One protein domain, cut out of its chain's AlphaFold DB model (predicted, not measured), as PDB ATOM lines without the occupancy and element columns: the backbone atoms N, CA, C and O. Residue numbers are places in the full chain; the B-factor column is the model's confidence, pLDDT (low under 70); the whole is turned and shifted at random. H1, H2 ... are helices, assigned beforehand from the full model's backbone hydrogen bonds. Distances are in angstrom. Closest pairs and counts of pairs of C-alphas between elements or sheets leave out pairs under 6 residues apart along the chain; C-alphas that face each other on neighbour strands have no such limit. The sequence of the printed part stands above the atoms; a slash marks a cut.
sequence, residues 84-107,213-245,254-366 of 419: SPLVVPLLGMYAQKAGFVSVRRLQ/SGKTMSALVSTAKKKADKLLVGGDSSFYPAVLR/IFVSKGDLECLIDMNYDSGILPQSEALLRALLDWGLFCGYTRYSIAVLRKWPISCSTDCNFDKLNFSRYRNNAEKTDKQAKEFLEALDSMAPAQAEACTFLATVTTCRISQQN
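AT A GLANCE: This is residues 84 to 107, 213 to 245 and 254 to 366 of the 419 residues of an uncharacterized protein of Eimeria maxima (UniProt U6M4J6). Helix H8 runs through the middle of a compact helical body, and H1, H2, H3, H4 and H5 pack round it, crossing it at large angles. H7 lies at one side of this body with short H6 packed on it, while residues 233 to 242, from the last residue of H2 onward, stick out. The printed part has 170 residues with eight named helices, H1 to H8 in chain order, and no named strand; its class is all helix. It is compact, with a radius of gyration of the C-alphas of 16.1 A and spans of 54 by 41 by 33 A.

HOW THE PARTS SIT: H1, residues 87 to 107, is the longest helix by residues. Its residues 94 to 101 alone touch residues 345 to 352 of H8, residues 345 to 364; the closest C-alphas, of Ala 98 and Glu 349, are 4.5 A apart, at a steep tilt of 55 degrees, opposite ways. H1 also touches residues 216 to 223 alone of H2, residues 215 to 233, closest at the C-alphas of Gly 92 and Thr 216, 5.3 A, at a steep tilt of 44 degrees, the same way. Residues 220 to 227 of H2 alone touch residues 349 to 357 of H8, about perpendicular at 82 degrees, closest at the C-alphas of Ala 224 and Phe 353, 4.7 A. H3, residues 258 to 268, touches residues 356 to 364 alone of H8, about perpendicular at 77 degrees, closest at the C-alphas of Cys 263 and Cys 360, 5.8 A. H3 and H4, residues 273 to 286, touch only at the corner, closest at the C-alphas of Met 267 and Leu 274, 4.7 A. H5, residues 290 to 295, touches residues 354 to 362 alone of H8, closest at the C-alphas of Thr 294 and Thr 358, 6.1 A. H6, residues 314 to 317, touches residues 332 to 336 alone of H7, residues 326 to 342, closest at the C-alphas of Lys 316 and Phe 336, 6.0 A. H4 and H7 are apart. Every O i to N i+4 pair is within hydrogen-bond range in H2, H3, H4, H7 and H8, against 15 of 17 in H1 and 1 of 2 in H5; H6 is too short for such a pair.

IN THESE COORDINATES: H1 begins at C-alpha 87 (117.947, 70.329, 119.009) and is 31.0 A long, H2 26.9 A, H7 24.4 A. H8, 28.5 A, ends at C-alpha 364 (122.321, 91.077, 110.810).

THE WHOLE: Residues 108 to 212 and 246 to 253 are not printed, with C-alpha gaps of 30.1 A and 14.3 A. The link from H5 to H6 is long. Mean pLDDT of the printed part is 71.1, with residues 227 to 245 among those under 70.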
ATOM      1  N   SER A  84     112.024  70.569 116.304       63.97
ATOM      2  CA  SER A  84     112.360  69.342 117.051       63.97
ATOM      3  C   SER A  84     112.820  69.658 118.487       63.97
ATOM      4  O   SER A  84     113.715  70.498 118.667       63.97
ATOM      5  N   PRO A  85     112.230  69.028 119.526       68.12
ATOM      6  CA  PRO A  85     112.578  69.295 120.923       68.12
ATOM      7  C   PRO A  85     113.998  68.831 121.270       68.12
ATOM      8  O   PRO A  85     114.530  69.219 122.304       68.12
ATOM      9  N   LEU A  86     114.626  68.030 120.403       72.19
ATOM     10  CA  LEU A  86     115.951  67.445 120.611       72.19
ATOM     11  C   LEU A  86     117.097  68.418 120.315       72.19
ATOM     12  O   LEU A  86     118.178  68.286 120.886       72.19
ATOM     13  N   VAL A  87     116.877  69.422 119.462       74.38
ATOM     14  CA  VAL A  87     117.947  70.329 119.009       74.38
ATOM     15  C   VAL A  87     118.484  71.184 120.160       74.38
ATOM     16  O   VAL A  87     119.698  71.318 120.309       74.38
ATOM     17  N   VAL A  88     117.607  71.722 121.014       74.44
ATOM     18  CA  VAL A  88     118.004  72.604 122.129       74.44
ATOM     19  C   VAL A  88     118.818  71.860 123.201       74.44
ATOM     20  O   VAL A  88     119.895  72.345 123.554       74.44
ATOM     21  N   PRO A  89     118.404  70.674 123.693       76.69
ATOM     22  CA  PRO A  89     119.226  69.865 124.594       76.69
ATOM     23  C   PRO A  89     120.596  69.495 124.008       76.69
ATOM     24  O   PRO A  89     121.604  69.569 124.712       76.69
ATOM     25  N   LEU A  90     120.656  69.140 122.718       80.56
ATOM     26  CA  LEU A  90     121.910  68.772 122.049       80.56
ATOM     27  C   LEU A  90     122.868  69.964 121.912       80.56
ATOM     28  O   LEU A  90     124.065  69.822 122.172       80.56
ATOM     29  N   LEU A  91     122.346  71.154 121.599       76.50
ATOM     30  CA  LEU A  91     123.100  72.413 121.650       76.50
ATOM     31  C   LEU A  91     123.597  72.735 123.069       76.50
ATOM     32  O   LEU A  91     124.726  73.196 123.236       76.50
ATOM     33  N   GLY A  92     122.787  72.453 124.093       75.19
ATOM     34  CA  GLY A  92     123.155  72.623 125.501       75.19
ATOM     35  C   GLY A  92     124.330  71.746 125.921       75.19
ATOM     36  O   GLY A  92     125.283  72.242 126.525       75.19
ATOM     37  N   MET A  93     124.324  70.470 125.529       78.44
ATOM     38  CA  MET A  93     125.455  69.561 125.762       78.44
ATOM     39  C   MET A  93     126.722  70.029 125.037       78.44
ATOM     40  O   MET A  93     127.827  69.937 125.578       78.44
ATOM     41  N   TYR A  94     126.565  70.616 123.851       76.50
ATOM     42  CA  TYR A  94     127.661  71.235 123.109       76.50
ATOM     43  C   TYR A  94     128.293  72.406 123.875       76.50
ATOM     44  O   TYR A  94     129.517  72.472 124.034       76.50
ATOM     45  N   ALA A  95     127.456  73.304 124.405       73.75
ATOM     46  CA  ALA A  95     127.883  74.439 125.218       73.75
ATOM     47  C   ALA A  95     128.561  73.984 126.519       73.75
ATOM     48  O   ALA A  95     129.605  74.518 126.900       73.75
ATOM     49  N   GLN A  96     128.013  72.959 127.176       78.00
ATOM     50  CA  GLN A  96     128.589  72.383 128.389       78.00
ATOM     51  C   GLN A  96     129.987  71.816 128.119       78.00
ATOM     52  O   GLN A  96     130.930  72.110 128.860       78.00
ATOM     53  N   LYS A  97     130.153  71.068 127.021       77.88
ATOM     54  CA  LYS A  97     131.444  70.501 126.623       77.88
ATOM     55  C   LYS A  97     132.491  71.570 126.309       77.88
ATOM     56  O   LYS A  97     133.639  71.440 126.735       77.88
ATOM     57  N   ALA A  98     132.097  72.649 125.635       70.19
ATOM     58  CA  ALA A  98     132.963  73.809 125.422       70.19
ATOM     59  C   ALA A  98     133.324  74.519 126.748       70.19
ATOM     60  O   ALA A  98     134.468  74.938 126.957       70.19
ATOM     61  N   GLY A  99     132.377  74.595 127.689       59.84
ATOM     62  CA  GLY A  99     132.551  75.198 129.013       59.84
ATOM     63  C   GLY A  99     133.588  74.497 129.903       59.84
ATOM     64  O   GLY A  99     134.288  75.174 130.663       59.84
ATOM     65  N   PHE A 100     133.772  73.177 129.771       58.44
ATOM     66  CA  PHE A 100     134.741  72.411 130.572       58.44
ATOM     67  C   PHE A 100     136.200  72.888 130.416       58.44
ATOM     68  O   PHE A 100     136.968  72.836 131.380       58.44
ATOM     69  N   VAL A 101     136.596  73.428 129.255       51.62
ATOM     70  CA  VAL A 101     137.944  74.013 129.057       51.62
ATOM     71  C   VAL A 101     138.122  75.317 129.828       51.62
ATOM     72  O   VAL A 101     139.218  75.605 130.311       51.62
ATOM     73  N   SER A 102     137.048  76.092 129.987       46.84
ATOM     74  CA  SER A 102     137.073  77.364 130.713       46.84
ATOM     75  C   SER A 102     137.322  77.143 132.203       46.84
ATOM     76  O   SER A 102     138.136  77.845 132.799       46.84
ATOM     77  N   VAL A 103     136.662  76.139 132.787       47.62
ATOM     78  CA  VAL A 103     136.786  75.793 134.211       47.62
ATOM     79  C   VAL A 103     138.149  75.164 134.507       47.62
ATOM     80  O   VAL A 103     138.832  75.608 135.427       47.62
ATOM     81  N   ARG A 104     138.604  74.211 133.679       42.16
ATOM     82  CA  ARG A 104     139.900  73.533 133.871       42.16
ATOM     83  C   ARG A 104     141.091  74.489 133.754       42.16
ATOM     84  O   ARG A 104     141.985  74.453 134.593       42.16
ATOM     85  N   ARG A 105     141.074  75.415 132.785       45.06
ATOM     86  CA  ARG A 105     142.145  76.420 132.632       45.06
ATOM     87  C   ARG A 105     142.154  77.473 133.736       45.06
ATOM     88  O   ARG A 105     143.235  77.920 134.107       45.06
ATOM     89  N   LEU A 106     140.993  77.864 134.273       45.50
ATOM     90  CA  LEU A 106     140.904  78.735 135.456       45.50
ATOM     91  C   LEU A 106     141.478  78.058 136.706       45.50
ATOM     92  O   LEU A 106     142.040  78.730 137.568       45.50
ATOM     93  N   GLN A 107     141.364  76.735 136.792       42.19
ATOM     94  CA  GLN A 107     141.957  75.944 137.864       42.19
ATOM     95  C   GLN A 107     143.480  75.826 137.685       42.19
ATOM     96  O   GLN A 107     144.219  76.099 138.624       42.19
ATOM     97  N   SER A 213     113.965  78.887 127.375       51.53
ATOM     98  CA  SER A 213     114.468  79.540 126.161       51.53
ATOM     99  C   SER A 213     115.418  80.679 126.550       51.53
ATOM    100  O   SER A 213     115.112  81.441 127.469       51.53
ATOM    101  N   GLY A 214     116.601  80.748 125.938       53.66
ATOM    102  CA  GLY A 214     117.631  81.751 126.225       53.66
ATOM    103  C   GLY A 214     118.809  81.256 127.074       53.66
ATOM    104  O   GLY A 214     119.941  81.688 126.843       53.66
ATOM    105  N   LYS A 215     118.629  80.307 128.009       65.06
ATOM    106  CA  LYS A 215     119.745  79.846 128.878       65.06
ATOM    107  C   LYS A 215     120.843  79.120 128.094       65.06
ATOM    108  O   LYS A 215     122.031  79.321 128.350       65.06
ATOM    109  N   THR A 216     120.448  78.300 127.123       62.31
ATOM    110  CA  THR A 216     121.369  77.535 126.273       62.31
ATOM    111  C   THR A 216     122.137  78.450 125.323       62.31
ATOM    112  O   THR A 216     123.362  78.354 125.223       62.31
ATOM    113  N   MET A 217     121.441  79.384 124.670       65.69
ATOM    114  CA  MET A 217     122.082  80.345 123.777       65.69
ATOM    115  C   MET A 217     122.992  81.311 124.544       65.69
ATOM    116  O   MET A 217     124.106  81.564 124.097       65.69
ATOM    117  N   SER A 218     122.616  81.754 125.746       68.69
ATOM    118  CA  SER A 218     123.485  82.558 126.621       68.69
ATOM    119  C   SER A 218     124.810  81.845 126.959       68.69
ATOM    120  O   SER A 218     125.889  82.448 126.924       68.69
ATOM    121  N   ALA A 219     124.780  80.528 127.199       70.31
ATOM    122  CA  ALA A 219     125.994  79.734 127.419       70.31
ATOM    123  C   ALA A 219     126.888  79.653 126.163       70.31
ATOM    124  O   ALA A 219     128.118  79.761 126.260       70.31
ATOM    125  N   LEU A 220     126.286  79.515 124.977       66.69
ATOM    126  CA  LEU A 220     127.008  79.549 123.699       66.69
ATOM    127  C   LEU A 220     127.635  80.932 123.457       66.69
ATOM    128  O   LEU A 220     128.830  81.027 123.170       66.69
ATOM    129  N   VAL A 221     126.857  82.000 123.638       73.56
ATOM    130  CA  VAL A 221     127.267  83.395 123.416       73.56
ATOM    131  C   VAL A 221     128.366  83.818 124.388       73.56
ATOM    132  O   VAL A 221     129.365  84.394 123.965       73.56
ATOM    133  N   SER A 222     128.260  83.471 125.670       73.94
ATOM    134  CA  SER A 222     129.302  83.778 126.659       73.94
ATOM    135  C   SER A 222     130.623  83.053 126.374       73.94
ATOM    136  O   SER A 222     131.700  83.631 126.545       73.94
ATOM    137  N   THR A 223     130.563  81.809 125.889       68.81
ATOM    138  CA  THR A 223     131.745  81.054 125.442       68.81
ATOM    139  C   THR A 223     132.370  81.702 124.206       68.81
ATOM    140  O   THR A 223     133.585  81.901 124.149       68.81
ATOM    141  N   ALA A 224     131.539  82.096 123.240       67.06
ATOM    142  CA  ALA A 224     131.976  82.762 122.023       67.06
ATOM    143  C   ALA A 224     132.605  84.138 122.286       67.06
ATOM    144  O   ALA A 224     133.680  84.429 121.762       67.06
ATOM    145  N   LYS A 225     131.989  84.950 123.151       70.81
ATOM    146  CA  LYS A 225     132.495  86.262 123.573       70.81
ATOM    147  C   LYS A 225     133.863  86.146 124.238       70.81
ATOM    148  O   LYS A 225     134.801  86.804 123.807       70.81
ATOM    149  N   LYS A 226     134.034  85.217 125.188       71.50
ATOM    150  CA  LYS A 226     135.341  84.953 125.827       71.50
ATOM    151  C   LYS A 226     136.440  84.612 124.819       71.50
ATOM    152  O   LYS A 226     137.607  84.913 125.066       71.50
ATOM    153  N   LYS A 227     136.097  83.949 123.713       67.88
ATOM    154  CA  LYS A 227     137.046  83.625 122.643       67.88
ATOM    155  C   LYS A 227     137.326  84.828 121.740       67.88
ATOM    156  O   LYS A 227     138.487  85.051 121.412       67.88
ATOM    157  N   ALA A 228     136.305  85.616 121.400       63.91
ATOM    158  CA  ALA A 228     136.460  86.873 120.666       63.91
ATOM    159  C   ALA A 228     137.341  87.873 121.431       63.91
ATOM    160  O   ALA A 228     138.302  88.389 120.869       63.91
ATOM    161  N   ASP A 229     137.093  88.062 122.728       66.19
ATOM    162  CA  ASP A 229     137.862  88.973 123.583       66.19
ATOM    163  C   ASP A 229     139.346  88.574 123.642       66.19
ATOM    164  O   ASP A 229     140.227  89.424 123.562       66.19
ATOM    165  N   LYS A 230     139.659  87.271 123.694       63.88
ATOM    166  CA  LYS A 230     141.052  86.780 123.645       63.88
ATOM    167  C   LYS A 230     141.739  87.057 122.309       63.88
ATOM    168  O   LYS A 230     142.933  87.341 122.303       63.88
ATOM    169  N   LEU A 231     141.010  86.958 121.198       59.31
ATOM    170  CA  LEU A 231     141.536  87.283 119.868       59.31
ATOM    171  C   LEU A 231     141.799  88.789 119.718       59.31
ATOM    172  O   LEU A 231     142.724  89.170 119.012       59.31
ATOM    173  N   LEU A 232     141.014  89.627 120.402       57.03
ATOM    174  CA  LEU A 232     141.154  91.085 120.381       57.03
ATOM    175  C   LEU A 232     142.247  91.597 121.331       57.03
ATOM    176  O   LEU A 232     142.937  92.550 120.996       57.03
ATOM    177  N   VAL A 233     142.429  90.964 122.495       51.62
ATOM    178  CA  VAL A 233     143.440  91.361 123.497       51.62
ATOM    179  C   VAL A 233     144.828  90.775 123.192       51.62
ATOM    180  O   VAL A 233     145.834  91.333 123.609       51.62
ATOM    181  N   GLY A 234     144.910  89.665 122.448       46.56
ATOM    182  CA  GLY A 234     146.174  89.005 122.094       46.56
ATOM    183  C   GLY A 234     146.899  89.564 120.863       46.56
ATOM    184  O   GLY A 234     147.918  89.001 120.469       46.56
ATOM    185  N   GLY A 235     146.380  90.622 120.234       40.06
ATOM    186  CA  GLY A 235     146.954  91.223 119.031       40.06
ATOM    187  C   GLY A 235     147.305  92.684 119.251       40.06
ATOM    188  O   GLY A 235     146.478  93.561 119.008       40.06
ATOM    189  N   ASP A 236     148.544  92.957 119.661       36.31
ATOM    190  CA  ASP A 236     149.101  94.293 119.512       36.31
ATOM    191  C   ASP A 236     149.047  94.716 118.035       36.31
ATOM    192  O   ASP A 236     149.510  94.013 117.133       36.31
ATOM    193  N   SER A 237     148.562  95.940 117.840       33.88
ATOM    194  CA  SER A 237     148.782  96.831 116.698       33.88
ATOM    195  C   SER A 237     147.816  96.793 115.498       33.88
ATOM    196  O   SER A 237     147.826  95.937 114.618       33.88
ATOM    197  N   SER A 238     147.101  97.918 115.395       33.97
ATOM    198  CA  SER A 238     146.600  98.571 114.181       33.97
ATOM    199  C   SER A 238     145.545  97.831 113.349       33.97
ATOM    200  O   SER A 238     145.803  96.932 112.550       33.97
ATOM    201  N   PHE A 239     144.324  98.346 113.474       44.16
ATOM    202  CA  PHE A 239     143.271  98.307 112.466       44.16
ATOM    203  C   PHE A 239     143.863  98.675 111.079       44.16
ATOM    204  O   PHE A 239     144.019  99.849 110.772       44.16
ATOM    205  N   TYR A 240     144.189  97.655 110.268       36.09
ATOM    206  CA  TYR A 240     144.692  97.708 108.876       36.09
ATOM    207  C   TYR A 240     146.094  98.333 108.672       36.09
ATOM    208  O   TYR A 240     146.244  99.539 108.832       36.09
ATOM    209  N   PRO A 241     147.129  97.557 108.249       38.84
ATOM    210  CA  PRO A 241     147.119  96.733 107.032       38.84
ATOM    211  C   PRO A 241     147.758  95.328 107.198       38.84
ATOM    212  O   PRO A 241     148.348  94.787 106.262       38.84
ATOM    213  N   ALA A 242     147.627  94.681 108.361       37.25
ATOM    214  CA  ALA A 242     148.056  93.281 108.544       37.25
ATOM    215  C   ALA A 242     147.091  92.249 107.910       37.25
ATOM    216  O   ALA A 242     147.455  91.092 107.691       37.25
ATOM    217  N   VAL A 243     145.877  92.682 107.536       41.41
ATOM    218  CA  VAL A 243     144.812  91.844 106.955       41.41
ATOM    219  C   VAL A 243     145.237  91.189 105.634       41.41
ATOM    220  O   VAL A 243     144.770  90.095 105.331       41.41
ATOM    221  N   LEU A 244     146.165  91.783 104.877       37.53
ATOM    222  CA  LEU A 244     146.678  91.190 103.634       37.53
ATOM    223  C   LEU A 244     147.910  90.289 103.840       37.53
ATOM    224  O   LEU A 244     148.115  89.360 103.058       37.53
ATOM    225  N   ARG A 245     148.699  90.501 104.905       35.47
ATOM    226  CA  ARG A 245     149.966  89.780 105.137       35.47
ATOM    227  C   ARG A 245     149.813  88.445 105.874       35.47
ATOM    228  O   ARG A 245     150.636  87.562 105.697       35.47
ATOM    229  N   ILE A 254     140.505  83.502 112.241       60.22
ATOM    230  CA  ILE A 254     139.060  83.729 112.099       60.22
ATOM    231  C   ILE A 254     138.833  85.241 112.019       60.22
ATOM    232  O   ILE A 254     139.122  85.963 112.967       60.22
ATOM    233  N   PHE A 255     138.321  85.730 110.888       63.38
ATOM    234  CA  PHE A 255     137.935  87.133 110.780       63.38
ATOM    235  C   PHE A 255     136.586  87.338 111.468       63.38
ATOM    236  O   PHE A 255     135.575  86.792 111.019       63.38
ATOM    237  N   VAL A 256     136.593  88.121 112.542       67.88
ATOM    238  CA  VAL A 256     135.409  88.580 113.270       67.88
ATOM    239  C   VAL A 256     135.252  90.058 112.938       67.88
ATOM    240  O   VAL A 256     136.163  90.847 113.182       67.88
ATOM    241  N   SER A 257     134.142  90.426 112.309       68.44
ATOM    242  CA  SER A 257     133.853  91.821 111.986       68.44
ATOM    243  C   SER A 257     133.389  92.589 113.228       68.44
ATOM    244  O   SER A 257     132.962  91.996 114.219       68.44
ATOM    245  N   LYS A 258     133.424  93.927 113.164       69.12
ATOM    246  CA  LYS A 258     132.852  94.786 114.214       69.12
ATOM    247  C   LYS A 258     131.367  94.474 114.450       69.12
ATOM    248  O   LYS A 258     130.957  94.369 115.596       69.12
ATOM    249  N   GLY A 259     130.613  94.231 113.373       70.75
ATOM    250  CA  GLY A 259     129.207  93.829 113.449       70.75
ATOM    251  C   GLY A 259     129.008  92.481 114.146       70.75
ATOM    252  O   GLY A 259     128.121  92.367 114.988       70.75
ATOM    253  N   ASP A 260     129.877  91.494 113.891       71.69
ATOM    254  CA  ASP A 260     129.821  90.197 114.586       71.69
ATOM    255  C   ASP A 260     130.006  90.371 116.103       71.69
ATOM    256  O   ASP A 260     129.315  89.730 116.893       71.69
ATOM    257  N   LEU A 261     130.938  91.240 116.516       74.38
ATOM    258  CA  LEU A 261     131.202  91.519 117.926       74.38
ATOM    259  C   LEU A 261     130.039  92.273 118.584       74.38
ATOM    260  O   LEU A 261     129.634  91.902 119.681       74.38
ATOM    261  N   GLU A 262     129.491  93.288 117.913       77.56
ATOM    262  CA  GLU A 262     128.312  94.035 118.372       77.56
ATOM    263  C   GLU A 262     127.110  93.100 118.556       77.56
ATOM    264  O   GLU A 262     126.521  93.081 119.629       77.56
ATOM    265  N   CYS A 263     126.831  92.204 117.604       77.75
ATOM    266  CA  CYS A 263     125.761  91.215 117.762       77.75
ATOM    267  C   CYS A 263     126.017  90.222 118.906       77.75
ATOM    268  O   CYS A 263     125.098  89.894 119.656       77.75
ATOM    269  N   LEU A 264     127.255  89.742 119.083       78.50
ATOM    270  CA  LEU A 264     127.603  88.888 120.227       78.50
ATOM    271  C   LEU A 264     127.400  89.616 121.560       78.50
ATOM    272  O   LEU A 264     126.981  89.002 122.542       78.50
ATOM    273  N   ILE A 265     127.714  90.908 121.596       77.06
ATOM    274  CA  ILE A 265     127.490  91.773 122.747       77.06
ATOM    275  C   ILE A 265     125.987  91.929 122.998       77.06
ATOM    276  O   ILE A 265     125.545  91.674 124.118       77.06
ATOM    277  N   ASP A 266     125.207  92.249 121.970       77.50
ATOM    278  CA  ASP A 266     123.764  92.469 122.067       77.50
ATOM    279  C   ASP A 266     123.014  91.205 122.501       77.50
ATOM    280  O   ASP A 266     122.175  91.259 123.400       77.50
ATOM    281  N   MET A 267     123.374  90.038 121.952       74.56
ATOM    282  CA  MET A 267     122.842  88.749 122.409       74.56
ATOM    283  C   MET A 267     123.180  88.467 123.879       74.56
ATOM    284  O   MET A 267     122.414  87.807 124.571       74.56
ATOM    285  N   ASN A 268     124.318  88.954 124.379       73.69
ATOM    286  CA  ASN A 268     124.726  88.759 125.770       73.69
ATOM    287  C   ASN A 268     124.022  89.716 126.752       73.69
ATOM    288  O   ASN A 268     124.081  89.474 127.956       73.69
ATOM    289  N   TYR A 269     123.392  90.791 126.268       70.75
ATOM    290  CA  TYR A 269     122.673  91.782 127.083       70.75
ATOM    291  C   TYR A 269     121.140  91.599 127.070       70.75
ATOM    292  O   TYR A 269     120.418  92.476 127.533       70.75
ATOM    293  N   ASP A 270     120.656  90.437 126.611       62.62
ATOM    294  CA  ASP A 270     119.266  89.963 126.758       62.62
ATOM    295  C   ASP A 270     118.192  90.884 126.128       62.62
ATOM    296  O   ASP A 270     117.068  91.011 126.603       62.62
ATOM    297  N   SER A 271     118.526  91.530 125.008       59.31
ATOM    298  CA  SER A 271     117.708  92.548 124.322       59.31
ATOM    299  C   SER A 271     116.550  92.000 123.462       59.31
ATOM    300  O   SER A 271     116.114  92.648 122.514       59.31
ATOM    301  N   GLY A 272     116.064  90.780 123.717       64.06
ATOM    302  CA  GLY A 272     115.102  90.084 122.838       64.06
ATOM    303  C   GLY A 272     115.717  89.521 121.542       64.06
ATOM    304  O   GLY A 272     115.127  88.652 120.901       64.06
ATOM    305  N   ILE A 273     116.951  89.912 121.208       71.31
ATOM    306  CA  ILE A 273     117.741  89.363 120.091       71.31
ATOM    307  C   ILE A 273     118.189  87.922 120.383       71.31
ATOM    308  O   ILE A 273     118.295  87.102 119.470       71.31
ATOM    309  N   LEU A 274     118.423  87.589 121.655       73.94
ATOM    310  CA  LEU A 274     118.850  86.260 122.096       73.94
ATOM    311  C   LEU A 274     117.830  85.149 121.769       73.94
ATOM    312  O   LEU A 274     118.222  84.199 121.083       73.94
ATOM    313  N   PRO A 275     116.543  85.238 122.171       71.38
ATOM    314  CA  PRO A 275     115.555  84.210 121.834       71.38
ATOM    315  C   PRO A 275     115.306  84.111 120.324       71.38
ATOM    316  O   PRO A 275     115.144  83.008 119.804       71.38
ATOM    317  N   GLN A 276     115.347  85.232 119.595       75.06
ATOM    318  CA  GLN A 276     115.214  85.227 118.137       75.06
ATOM    319  C   GLN A 276     116.395  84.515 117.458       75.06
ATOM    320  O   GLN A 276     116.205  83.701 116.555       75.06
ATOM    321  N   SER A 277     117.618  84.778 117.921       75.31
ATOM    322  CA  SER A 277     118.832  84.135 117.410       75.31
ATOM    323  C   SER A 277     118.874  82.644 117.751       75.31
ATOM    324  O   SER A 277     119.342  81.839 116.943       75.31
ATOM    325  N   GLU A 278     118.376  82.253 118.927       78.94
ATOM    326  CA  GLU A 278     118.237  80.847 119.317       78.94
ATOM    327  C   GLU A 278     117.225  80.118 118.426       78.94
ATOM    328  O   GLU A 278     117.534  79.041 117.915       78.94
ATOM    329  N   ALA A 279     116.056  80.719 118.183       76.50
ATOM    330  CA  ALA A 279     115.037  80.167 117.291       76.50
ATOM    331  C   ALA A 279     115.566  80.005 115.856       76.50
ATOM    332  O   ALA A 279     115.405  78.941 115.253       76.50
ATOM    333  N   LEU A 280     116.276  81.018 115.347       79.69
ATOM    334  CA  LEU A 280     116.953  80.990 114.049       79.69
ATOM    335  C   LEU A 280     117.967  79.843 113.966       79.69
ATOM    336  O   LEU A 280     117.899  79.019 113.055       79.69
ATOM    337  N   LEU A 281     118.890  79.754 114.928       82.56
ATOM    338  CA  LEU A 281     119.908  78.702 114.960       82.56
ATOM    339  C   LEU A 281     119.272  77.308 115.049       82.56
ATOM    340  O   LEU A 281     119.670  76.406 114.309       82.56
ATOM    341  N   ARG A 282     118.270  77.135 115.918       82.31
ATOM    342  CA  ARG A 282     117.541  75.873 116.091       82.31
ATOM    343  C   ARG A 282     116.899  75.428 114.784       82.31
ATOM    344  O   ARG A 282     117.128  74.297 114.365       82.31
ATOM    345  N   ALA A 283     116.141  76.307 114.135       80.00
ATOM    346  CA  ALA A 283     115.470  75.989 112.882       80.00
ATOM    347  C   ALA A 283     116.483  75.675 111.770       80.00
ATOM    348  O   ALA A 283     116.352  74.679 111.062       80.00
ATOM    349  N   LEU A 284     117.557  76.456 111.641       81.81
ATOM    350  CA  LEU A 284     118.573  76.196 110.620       81.81
ATOM    351  C   LEU A 284     119.298  74.860 110.819       81.81
ATOM    352  O   LEU A 284     119.658  74.214 109.830       81.81
ATOM    353  N   LEU A 285     119.535  74.448 112.065       86.44
ATOM    354  CA  LEU A 285     120.134  73.149 112.375       86.44
ATOM    355  C   LEU A 285     119.150  72.003 112.124       86.44
ATOM    356  O   LEU A 285     119.526  71.049 111.446       86.44
ATOM    357  N   ASP A 286     117.896  72.139 112.568       84.69
ATOM    358  CA  ASP A 286     116.852  71.118 112.401       84.69
ATOM    359  C   ASP A 286     116.578  70.788 110.928       84.69
ATOM    360  O   ASP A 286     116.435  69.624 110.542       84.69
ATOM    361  N   TRP A 287     116.593  71.816 110.076       81.75
ATOM    362  CA  TRP A 287     116.442  71.677 108.626       81.75
ATOM    363  C   TRP A 287     117.757  71.332 107.905       81.75
ATOM    364  O   TRP A 287     117.766  71.019 106.712       81.75
ATOM    365  N   GLY A 288     118.889  71.350 108.618       81.00
ATOM    366  CA  GLY A 288     120.228  71.111 108.071       81.00
ATOM    367  C   GLY A 288     120.693  72.170 107.072       81.00
ATOM    368  O   GLY A 288     121.531  71.885 106.214       81.00
ATOM    369  N   LEU A 289     120.152  73.383 107.170       79.31
ATOM    370  CA  LEU A 289     120.501  74.530 106.335       79.31
ATOM    371  C   LEU A 289     121.723  75.279 106.883       79.31
ATOM    372  O   LEU A 289     122.463  75.899 106.119       79.31
ATOM    373  N   PHE A 290     121.982  75.173 108.191       83.38
ATOM    374  CA  PHE A 290     123.019  75.929 108.899       83.38
ATOM    375  C   PHE A 290     124.409  75.848 108.242       83.38
ATOM    376  O   PHE A 290     125.042  76.869 107.964       83.38
ATOM    377  N   CYS A 291     124.878  74.639 107.912       82.44
ATOM    378  CA  CYS A 291     126.190  74.467 107.286       82.44
ATOM    379  C   CYS A 291     126.287  75.054 105.874       82.44
ATOM    380  O   CYS A 291     127.399  75.348 105.431       82.44
ATOM    381  N   GLY A 292     125.159  75.267 105.188       73.75
ATOM    382  CA  GLY A 292     125.113  76.068 103.969       73.75
ATOM    383  C   GLY A 292     125.620  77.475 104.260       73.75
ATOM    384  O   GLY A 292     126.679  77.855 103.770       73.75
ATOM    385  N   TYR A 293     124.963  78.203 105.163       72.38
ATOM    386  CA  TYR A 293     125.316  79.588 105.500       72.38
ATOM    387  C   TYR A 293     126.767  79.774 105.968       72.38
ATOM    388  O   TYR A 293     127.406  80.760 105.601       72.38
ATOM    389  N   THR A 294     127.341  78.805 106.693       72.12
ATOM    390  CA  THR A 294     128.758  78.878 107.122       72.12
ATOM    391  C   THR A 294     129.759  78.912 105.960       72.12
ATOM    392  O   THR A 294     130.856  79.455 106.109       72.12
ATOM    393  N   ARG A 295     129.406  78.339 104.802       63.28
ATOM    394  CA  ARG A 295     130.268  78.287 103.609       63.28
ATOM    395  C   ARG A 295     130.173  79.548 102.744       63.28
ATOM    396  O   ARG A 295     131.045  79.740 101.901       63.28
ATOM    397  N   TYR A 296     129.163  80.396 102.960       54.06
ATOM    398  CA  TYR A 296     128.756  81.445 102.013       54.06
ATOM    399  C   TYR A 296     128.681  82.849 102.610       54.06
ATOM    400  O   TYR A 296     127.889  83.676 102.163       54.06
ATOM    401  N   SER A 297     129.544  83.178 103.571       49.97
ATOM    402  CA  SER A 297     129.796  84.587 103.887       49.97
ATOM    403  C   SER A 297     130.510  85.238 102.691       49.97
ATOM    404  O   SER A 297     131.728  85.330 102.657       49.97
ATOM    405  N   ILE A 298     129.750  85.652 101.669       37.56
ATOM    406  CA  ILE A 298     130.248  86.283 100.430       37.56
ATOM    407  C   ILE A 298     131.038  87.568 100.747       37.56
ATOM    408  O   ILE A 298     131.950  87.937 100.015       37.56
ATOM    409  N   ALA A 299     130.752  88.202 101.889       38.34
ATOM    410  CA  ALA A 299     131.495  89.352 102.402       38.34
ATOM    411  C   ALA A 299     132.858  88.994 103.036       38.34
ATOM    412  O   ALA A 299     133.684  89.878 103.254       38.34
ATOM    413  N   VAL A 300     133.121  87.718 103.335       45.56
ATOM    414  CA  VAL A 300     134.349  87.259 103.993       45.56
ATOM    415  C   VAL A 300     134.872  86.034 103.241       45.56
ATOM    416  O   VAL A 300     134.542  84.899 103.565       45.56
ATOM    417  N   LEU A 301     135.756  86.257 102.261       45.59
ATOM    418  CA  LEU A 301     136.468  85.235 101.463       45.59
ATOM    419  C   LEU A 301     137.305  84.220 102.286       45.59
ATOM    420  O   LEU A 301     138.106  83.471 101.727       45.59
ATOM    421  N   ARG A 302     137.172  84.184 103.615       54.59
ATOM    422  CA  ARG A 302     137.943  83.312 104.501       54.59
ATOM    423  C   ARG A 302     137.100  82.135 104.961       54.59
ATOM    424  O   ARG A 302     136.160  82.281 105.737       54.59
ATOM    425  N   LYS A 303     137.503  80.953 104.497       60.84
ATOM    426  CA  LYS A 303     137.011  79.662 104.974       60.84
ATOM    427  C   LYS A 303     137.299  79.535 106.473       60.84
ATOM    428  O   LYS A 303     138.415  79.809 106.912       60.84
ATOM    429  N   TRP A 304     136.306  79.102 107.243       68.25
ATOM    430  CA  TRP A 304     136.503  78.761 108.648       68.25
ATOM    431  C   TRP A 304     137.607  77.697 108.797       68.25
ATOM    432  O   TRP A 304     137.693  76.794 107.961       68.25
ATOM    433  N   PRO A 305     138.447  77.770 109.848       67.69
ATOM    434  CA  PRO A 305     139.506  76.787 110.088       67.69
ATOM    435  C   PRO A 305     138.954  75.406 110.465       67.69
ATOM    436  O   PRO A 305     139.704  74.436 110.464       67.69
ATOM    437  N   ILE A 306     137.659  75.337 110.783       76.31
ATOM    438  CA  ILE A 306     136.913  74.121 111.080       76.31
ATOM    439  C   ILE A 306     135.735  73.994 110.113       76.31
ATOM    440  O   ILE A 306     135.117  74.980 109.700       76.31
ATOM    441  N   SER A 307     135.417  72.763 109.755       82.00
ATOM    442  CA  SER A 307     134.308  72.396 108.892       82.00
ATOM    443  C   SER A 307     133.032  72.176 109.702       82.00
ATOM    444  O   SER A 307     132.986  71.346 110.608       82.00
ATOM    445  N   CYS A 308     131.959  72.875 109.324       84.12
ATOM    446  CA  CYS A 308     130.648  72.754 109.965       84.12
ATOM    447  C   CYS A 308     130.106  71.312 109.978       84.12
ATOM    448  O   CYS A 308     129.528  70.877 110.972       84.12
ATOM    449  N   SER A 309     130.314  70.558 108.893       85.50
ATOM    450  CA  SER A 309     129.830  69.178 108.786       85.50
ATOM    451  C   SER A 309     130.813  68.181 109.393       85.50
ATOM    452  O   SER A 309     130.452  67.421 110.276       85.50
ATOM    453  N   THR A 310     132.079  68.193 108.972       84.31
ATOM    454  CA  THR A 310     133.024  67.133 109.374       84.31
ATOM    455  C   THR A 310     133.572  67.328 110.780       84.31
ATOM    456  O   THR A 310     133.727  66.355 111.510       84.31
ATOM    457  N   ASP A 311     133.845  68.574 111.173       84.81
ATOM    458  CA  ASP A 311     134.521  68.848 112.440       84.81
ATOM    459  C   ASP A 311     133.500  69.157 113.535       84.81
ATOM    460  O   ASP A 311     133.699  68.759 114.678       84.81
ATOM    461  N   CYS A 312     132.396  69.833 113.195       85.38
ATOM    462  CA  CYS A 312     131.354  70.199 114.157       85.38
ATOM    463  C   CYS A 312     130.145  69.256 114.170       85.38
ATOM    464  O   CYS A 312     129.376  69.307 115.128       85.38
ATOM    465  N   ASN A 313     129.996  68.374 113.172       89.19
ATOM    466  CA  ASN A 313     128.887  67.414 113.049       89.19
ATOM    467  C   ASN A 313     127.488  68.061 113.069       89.19
ATOM    468  O   ASN A 313     126.507  67.419 113.441       89.19
ATOM    469  N   PHE A 314     127.362  69.332 112.676       87.88
ATOM    470  CA  PHE A 314     126.067  70.026 112.688       87.88
ATOM    471  C   PHE A 314     125.103  69.525 111.604       87.88
ATOM    472  O   PHE A 314     123.896  69.707 111.721       87.88
ATOM    473  N   ASP A 315     125.600  68.842 110.575       84.44
ATOM    474  CA  ASP A 315     124.775  68.144 109.586       84.44
ATOM    475  C   ASP A 315     123.992  66.967 110.190       84.44
ATOM    476  O   ASP A 315     122.892  66.655 109.723       84.44
ATOM    477  N   LYS A 316     124.503  66.365 111.272       87.50
ATOM    478  CA  LYS A 316     123.787  65.338 112.041       87.50
ATOM    479  C   LYS A 316     122.619  65.898 112.860       87.50
ATOM    480  O   LYS A 316     121.816  65.109 113.329       87.50
ATOM    481  N   LEU A 317     122.471  67.216 112.993       86.44
ATOM    482  CA  LEU A 317     121.312  67.827 113.659       86.44
ATOM    483  C   LEU A 317     120.113  68.039 112.720       86.44
ATOM    484  O   LEU A 317     119.098  68.580 113.146       86.44
ATOM    485  N   ASN A 318     120.201  67.588 111.462       87.00
ATOM    486  CA  ASN A 318     119.097  67.653 110.506       87.00
ATOM    487  C   ASN A 318     118.020  66.594 110.806       87.00
ATOM    488  O   ASN A 318     117.948  65.571 110.114       87.00
ATOM    489  N   PHE A 319     117.201  66.831 111.830       85.19
ATOM    490  CA  PHE A 319     116.114  65.927 112.211       85.19
ATOM    491  C   PHE A 319     114.873  66.079 111.329       85.19
ATOM    492  O   PHE A 319     114.082  65.139 111.233       85.19
ATOM    493  N   SER A 320     114.728  67.194 110.602       83.44
ATOM    494  CA  SER A 320     113.592  67.410 109.691       83.44
ATOM    495  C   SER A 320     113.437  66.287 108.653       83.44
ATOM    496  O   SER A 320     112.318  65.920 108.287       83.44
ATOM    497  N   ARG A 321     114.553  65.667 108.232       81.81
ATOM    498  CA  ARG A 321     114.575  64.511 107.316       81.81
ATOM    499  C   ARG A 321     113.889  63.269 107.876       81.81
ATOM    500  O   ARG A 321     113.419  62.442 107.097       81.81
ATOM    501  N   TYR A 322     113.846  63.129 109.197       84.06
ATOM    502  CA  TYR A 322     113.347  61.941 109.887       84.06
ATOM    503  C   TYR A 322     112.180  62.249 110.820       84.06
ATOM    504  O   TYR A 322     111.820  61.401 111.625       84.06
ATOM    505  N   ARG A 323     111.526  63.406 110.670       80.00
ATOM    506  CA  ARG A 323     110.418  63.828 111.543       80.00
ATOM    507  C   ARG A 323     109.294  62.791 111.673       80.00
ATOM    508  O   ARG A 323     108.678  62.685 112.722       80.00
ATOM    509  N   ASN A 324     109.071  61.994 110.627       83.62
ATOM    510  CA  ASN A 324     108.056  60.934 110.602       83.62
ATOM    511  C   ASN A 324     108.600  59.552 111.023       83.62
ATOM    512  O   ASN A 324     107.914  58.546 110.871       83.62
ATOM    513  N   ASN A 325     109.850  59.468 111.480       86.81
ATOM    514  CA  ASN A 325     110.518  58.230 111.866       86.81
ATOM    515  C   ASN A 325     111.340  58.457 113.146       86.81
ATOM    516  O   ASN A 325     112.501  58.879 113.105       86.81
ATOM    517  N   ALA A 326     110.713  58.159 114.287       85.06
ATOM    518  CA  ALA A 326     111.313  58.322 115.610       85.06
ATOM    519  C   ALA A 326     112.605  57.503 115.767       85.06
ATOM    520  O   ALA A 326     113.611  58.033 116.223       85.06
ATOM    521  N   GLU A 327     112.628  56.257 115.285       87.62
ATOM    522  CA  GLU A 327     113.799  55.377 115.383       87.62
ATOM    523  C   GLU A 327     115.032  55.966 114.675       87.62
ATOM    524  O   GLU A 327     116.139  55.972 115.220       87.62
ATOM    525  N   LYS A 328     114.849  56.509 113.464       87.38
ATOM    526  CA  LYS A 328     115.935  57.163 112.717       87.38
ATOM    527  C   LYS A 328     116.382  58.466 113.375       87.38
ATOM    528  O   LYS A 328     117.581  58.737 113.395       87.38
ATOM    529  N   THR A 329     115.444  59.235 113.924       84.88
ATOM    530  CA  THR A 329     115.743  60.467 114.670       84.88
ATOM    531  C   THR A 329     116.590  60.159 115.908       84.88
ATOM    532  O   THR A 329     117.642  60.770 116.098       84.88
ATOM    533  N   ASP A 330     116.206  59.149 116.688       84.69
ATOM    534  CA  ASP A 330     116.940  58.706 117.877       84.69
ATOM    535  C   ASP A 330     118.328  58.172 117.529       84.69
ATOM    536  O   ASP A 330     119.310  58.472 118.214       84.69
ATOM    537  N   LYS A 331     118.435  57.388 116.450       88.94
ATOM    538  CA  LYS A 331     119.725  56.896 115.959       88.94
ATOM    539  C   LYS A 331     120.655  58.056 115.603       88.94
ATOM    540  O   LYS A 331     121.807  58.062 116.024       88.94
ATOM    541  N   GLN A 332     120.154  59.053 114.881       87.88
ATOM    542  CA  GLN A 332     120.946  60.214 114.489       87.88
ATOM    543  C   GLN A 332     121.351  61.074 115.697       87.88
ATOM    544  O   GLN A 332     122.489  61.540 115.766       87.88
ATOM    545  N   ALA A 333     120.461  61.240 116.680       86.25
ATOM    546  CA  ALA A 333     120.783  61.923 117.930       86.25
ATOM    547  C   ALA A 333     121.900  61.195 118.702       86.25
ATOM    548  O   ALA A 333     122.830  61.842 119.184       86.25
ATOM    549  N   LYS A 334     121.873  59.855 118.753       87.06
ATOM    550  CA  LYS A 334     122.956  59.042 119.340       87.06
ATOM    551  C   LYS A 334     124.272  59.203 118.582       87.06
ATOM    552  O   LYS A 334     125.294  59.472 119.203       87.06
ATOM    553  N   GLU A 335     124.249  59.133 117.253       88.69
ATOM    554  CA  GLU A 335     125.441  59.343 116.416       88.69
ATOM    555  C   GLU A 335     126.038  60.753 116.563       88.69
ATOM    556  O   GLU A 335     127.242  60.950 116.353       88.69
ATOM    557  N   PHE A 336     125.207  61.752 116.874       88.44
ATOM    558  CA  PHE A 336     125.668  63.091 117.222       88.44
ATOM    559  C   PHE A 336     126.299  63.123 118.615       88.44
ATOM    560  O   PHE A 336     127.375  63.693 118.764       88.44
ATOM    561  N   LEU A 337     125.678  62.493 119.616       86.50
ATOM    562  CA  LEU A 337     126.214  62.430 120.978       86.50
ATOM    563  C   LEU A 337     127.554  61.699 121.048       86.50
ATOM    564  O   LEU A 337     128.486  62.209 121.653       86.50
ATOM    565  N   GLU A 338     127.697  60.567 120.363       88.88
ATOM    566  CA  GLU A 338     128.968  59.836 120.288       88.88
ATOM    567  C   GLU A 338     130.071  60.672 119.611       88.88
ATOM    568  O   GLU A 338     131.230  60.698 120.044       88.88
ATOM    569  N   ALA A 339     129.711  61.414 118.560       87.69
ATOM    570  CA  ALA A 339     130.625  62.347 117.908       87.69
ATOM    571  C   ALA A 339     130.975  63.534 118.818       87.69
ATOM    572  O   ALA A 339     132.122  63.981 118.849       87.69
ATOM    573  N   LEU A 340     130.007  64.025 119.593       85.56
ATOM    574  CA  LEU A 340     130.240  65.067 120.576       85.56
ATOM    575  C   LEU A 340     131.160  64.558 121.680       85.56
ATOM    576  O   LEU A 340     132.101  65.267 122.006       85.56
ATOM    577  N   ASP A 341     130.962  63.350 122.207       85.81
ATOM    578  CA  ASP A 341     131.753  62.737 123.282       85.81
ATOM    579  C   ASP A 341     133.205  62.467 122.885       85.81
ATOM    580  O   ASP A 341     134.121  62.722 123.674       85.81
ATOM    581  N   SER A 342     133.439  62.074 121.638       86.50
ATOM    582  CA  SER A 342     134.791  61.923 121.088       86.50
ATOM    583  C   SER A 342     135.487  63.256 120.770       86.50
ATOM    584  O   SER A 342     136.710  63.296 120.634       86.50
ATOM    585  N   MET A 343     134.748  64.368 120.703       84.12
ATOM    586  CA  MET A 343     135.303  65.683 120.380       84.12
ATOM    587  C   MET A 343     136.190  66.245 121.499       84.12
ATOM    588  O   MET A 343     135.830  66.221 122.678       84.12
ATOM    589  N   ALA A 344     137.327  66.848 121.143       83.94
ATOM    590  CA  ALA A 344     138.127  67.601 122.105       83.94
ATOM    591  C   ALA A 344     137.384  68.883 122.529       83.94
ATOM    592  O   ALA A 344     136.812  69.574 121.684       83.94
ATOM    593  N   PRO A 345     137.419  69.295 123.803       77.94
ATOM    594  CA  PRO A 345     136.632  70.452 124.221       77.94
ATOM    595  C   PRO A 345     137.123  71.790 123.626       77.94
ATOM    596  O   PRO A 345     136.331  72.713 123.472       77.94
ATOM    597  N   ALA A 346     138.380  71.886 123.168       75.50
ATOM    598  CA  ALA A 346     138.855  73.029 122.369       75.50
ATOM    599  C   ALA A 346     138.216  73.095 120.964       75.50
ATOM    600  O   ALA A 346     138.000  74.182 120.423       75.50
ATOM    601  N   GLN A 347     137.902  71.935 120.376       81.00
ATOM    602  CA  GLN A 347     137.168  71.831 119.114       81.00
ATOM    603  C   GLN A 347     135.694  72.189 119.327       81.00
ATOM    604  O   GLN A 347     135.164  72.988 118.561       81.00
ATOM    605  N   ALA A 348     135.080  71.726 120.424       80.00
ATOM    606  CA  ALA A 348     133.731  72.144 120.813       80.00
ATOM    607  C   ALA A 348     133.646  73.672 120.995       80.00
ATOM    608  O   ALA A 348     132.759  74.307 120.437       80.00
ATOM    609  N   GLU A 349     134.625  74.300 121.658       76.06
ATOM    610  CA  GLU A 349     134.707  75.765 121.785       76.06
ATOM    611  C   GLU A 349     134.813  76.470 120.418       76.06
ATOM    612  O   GLU A 349     134.225  77.530 120.201       76.06
ATOM    613  N   ALA A 350     135.570  75.910 119.471       78.19
ATOM    614  CA  ALA A 350     135.672  76.451 118.115       78.19
ATOM    615  C   ALA A 350     134.355  76.323 117.337       78.19
ATOM    616  O   ALA A 350     133.960  77.264 116.653       78.19
ATOM    617  N   CYS A 351     133.656  75.204 117.483       83.19
ATOM    618  CA  CYS A 351     132.374  74.963 116.839       83.19
ATOM    619  C   CYS A 351     131.227  75.773 117.460       83.19
ATOM    620  O   CYS A 351     130.384  76.278 116.726       83.19
ATOM    621  N   THR A 352     131.236  75.997 118.779       82.38
ATOM    622  CA  THR A 352     130.352  76.968 119.444       82.38
ATOM    623  C   THR A 352     130.574  78.367 118.884       82.38
ATOM    624  O   THR A 352     129.615  79.046 118.537       82.38
ATOM    625  N   PHE A 353     131.835  78.776 118.731       81.06
ATOM    626  CA  PHE A 353     132.175  80.079 118.167       81.06
ATOM    627  C   PHE A 353     131.725  80.230 116.706       81.06
ATOM    628  O   PHE A 353     131.151  81.254 116.336       81.06
ATOM    629  N   LEU A 354     131.929  79.192 115.887       84.00
ATOM    630  CA  LEU A 354     131.385  79.111 114.529       84.00
ATOM    631  C   LEU A 354     129.861  79.267 114.537       84.00
ATOM    632  O   LEU A 354     129.333  80.045 113.741       84.00
ATOM    633  N   ALA A 355     129.175  78.537 115.422       85.19
ATOM    634  CA  ALA A 355     127.724  78.547 115.526       85.19
ATOM    635  C   ALA A 355     127.202  79.964 115.793       85.19
ATOM    636  O   ALA A 355     126.452  80.512 114.991       85.19
ATOM    637  N   THR A 356     127.686  80.599 116.861       82.25
ATOM    638  CA  THR A 356     127.219  81.919 117.306       82.25
ATOM    639  C   THR A 356     127.542  83.037 116.322       82.25
ATOM    640  O   THR A 356     126.679  83.860 116.031       82.25
ATOM    641  N   VAL A 357     128.767  83.074 115.781       81.62
ATOM    642  CA  VAL A 357     129.166  84.126 114.830       81.62
ATOM    643  C   VAL A 357     128.385  83.984 113.528       81.62
ATOM    644  O   VAL A 357     127.944  84.978 112.959       81.62
ATOM    645  N   THR A 358     128.168  82.756 113.054       82.00
ATOM    646  CA  THR A 358     127.370  82.548 111.841       82.00
ATOM    647  C   THR A 358     125.917  82.955 112.069       82.00
ATOM    648  O   THR A 358     125.365  83.651 111.224       82.00
ATOM    649  N   THR A 359     125.315  82.609 113.210       83.12
ATOM    650  CA  THR A 359     123.958  83.063 113.551       83.12
ATOM    651  C   THR A 359     123.854  84.587 113.558       83.12
ATOM    652  O   THR A 359     122.929  85.126 112.951       83.12
ATOM    653  N   CYS A 360     124.834  85.286 114.143       78.88
ATOM    654  CA  CYS A 360     124.904  86.748 114.089       78.88
ATOM    655  C   CYS A 360     124.907  87.287 112.663       78.88
ATOM    656  O   CYS A 360     124.144  88.195 112.341       78.88
ATOM    657  N   ARG A 361     125.734  86.707 111.790       79.00
ATOM    658  CA  ARG A 361     125.814  87.129 110.386       79.00
ATOM    659  C   ARG A 361     124.495  86.941 109.661       79.00
ATOM    660  O   ARG A 361     124.092  87.832 108.924       79.00
ATOM    661  N   ILE A 362     123.830  85.807 109.871       75.50
ATOM    662  CA  ILE A 362     122.534  85.520 109.247       75.50
ATOM    663  C   ILE A 362     121.490  86.538 109.704       75.50
ATOM    664  O   ILE A 362     120.802  87.110 108.859       75.50
ATOM    665  N   SER A 363     121.434  86.802 111.013       74.50
ATOM    666  CA  SER A 363     120.506  87.763 111.607       74.50
ATOM    667  C   SER A 363     120.758  89.196 111.115       74.50
ATOM    668  O   SER A 363     119.840  89.836 110.613       74.50
ATOM    669  N   GLN A 364     122.000  89.689 111.170       70.25
ATOM    670  CA  GLN A 364     122.321  91.077 110.810       70.25
ATOM    671  C   GLN A 364     122.197  91.371 109.315       70.25
ATOM    672  O   GLN A 364     121.756  92.449 108.925       70.25
ATOM    673  N   GLN A 365     122.620  90.441 108.460       64.88
ATOM    674  CA  GLN A 365     122.642  90.675 107.015       64.88
ATOM    675  C   GLN A 365     121.295  90.383 106.347       64.88
ATOM    676  O   GLN A 365     121.202  90.499 105.124       64.88
ATOM    677  N   ASN A 366     120.268  89.982 107.114       64.75
ATOM    678  CA  ASN A 366     119.010  89.465 106.575       64.75
ATOM    679  C   ASN A 366     119.276  88.475 105.431       64.75
ATOM    680  O   ASN A 366     118.637  88.542 104.376       64.75
TER     681      ASN A 366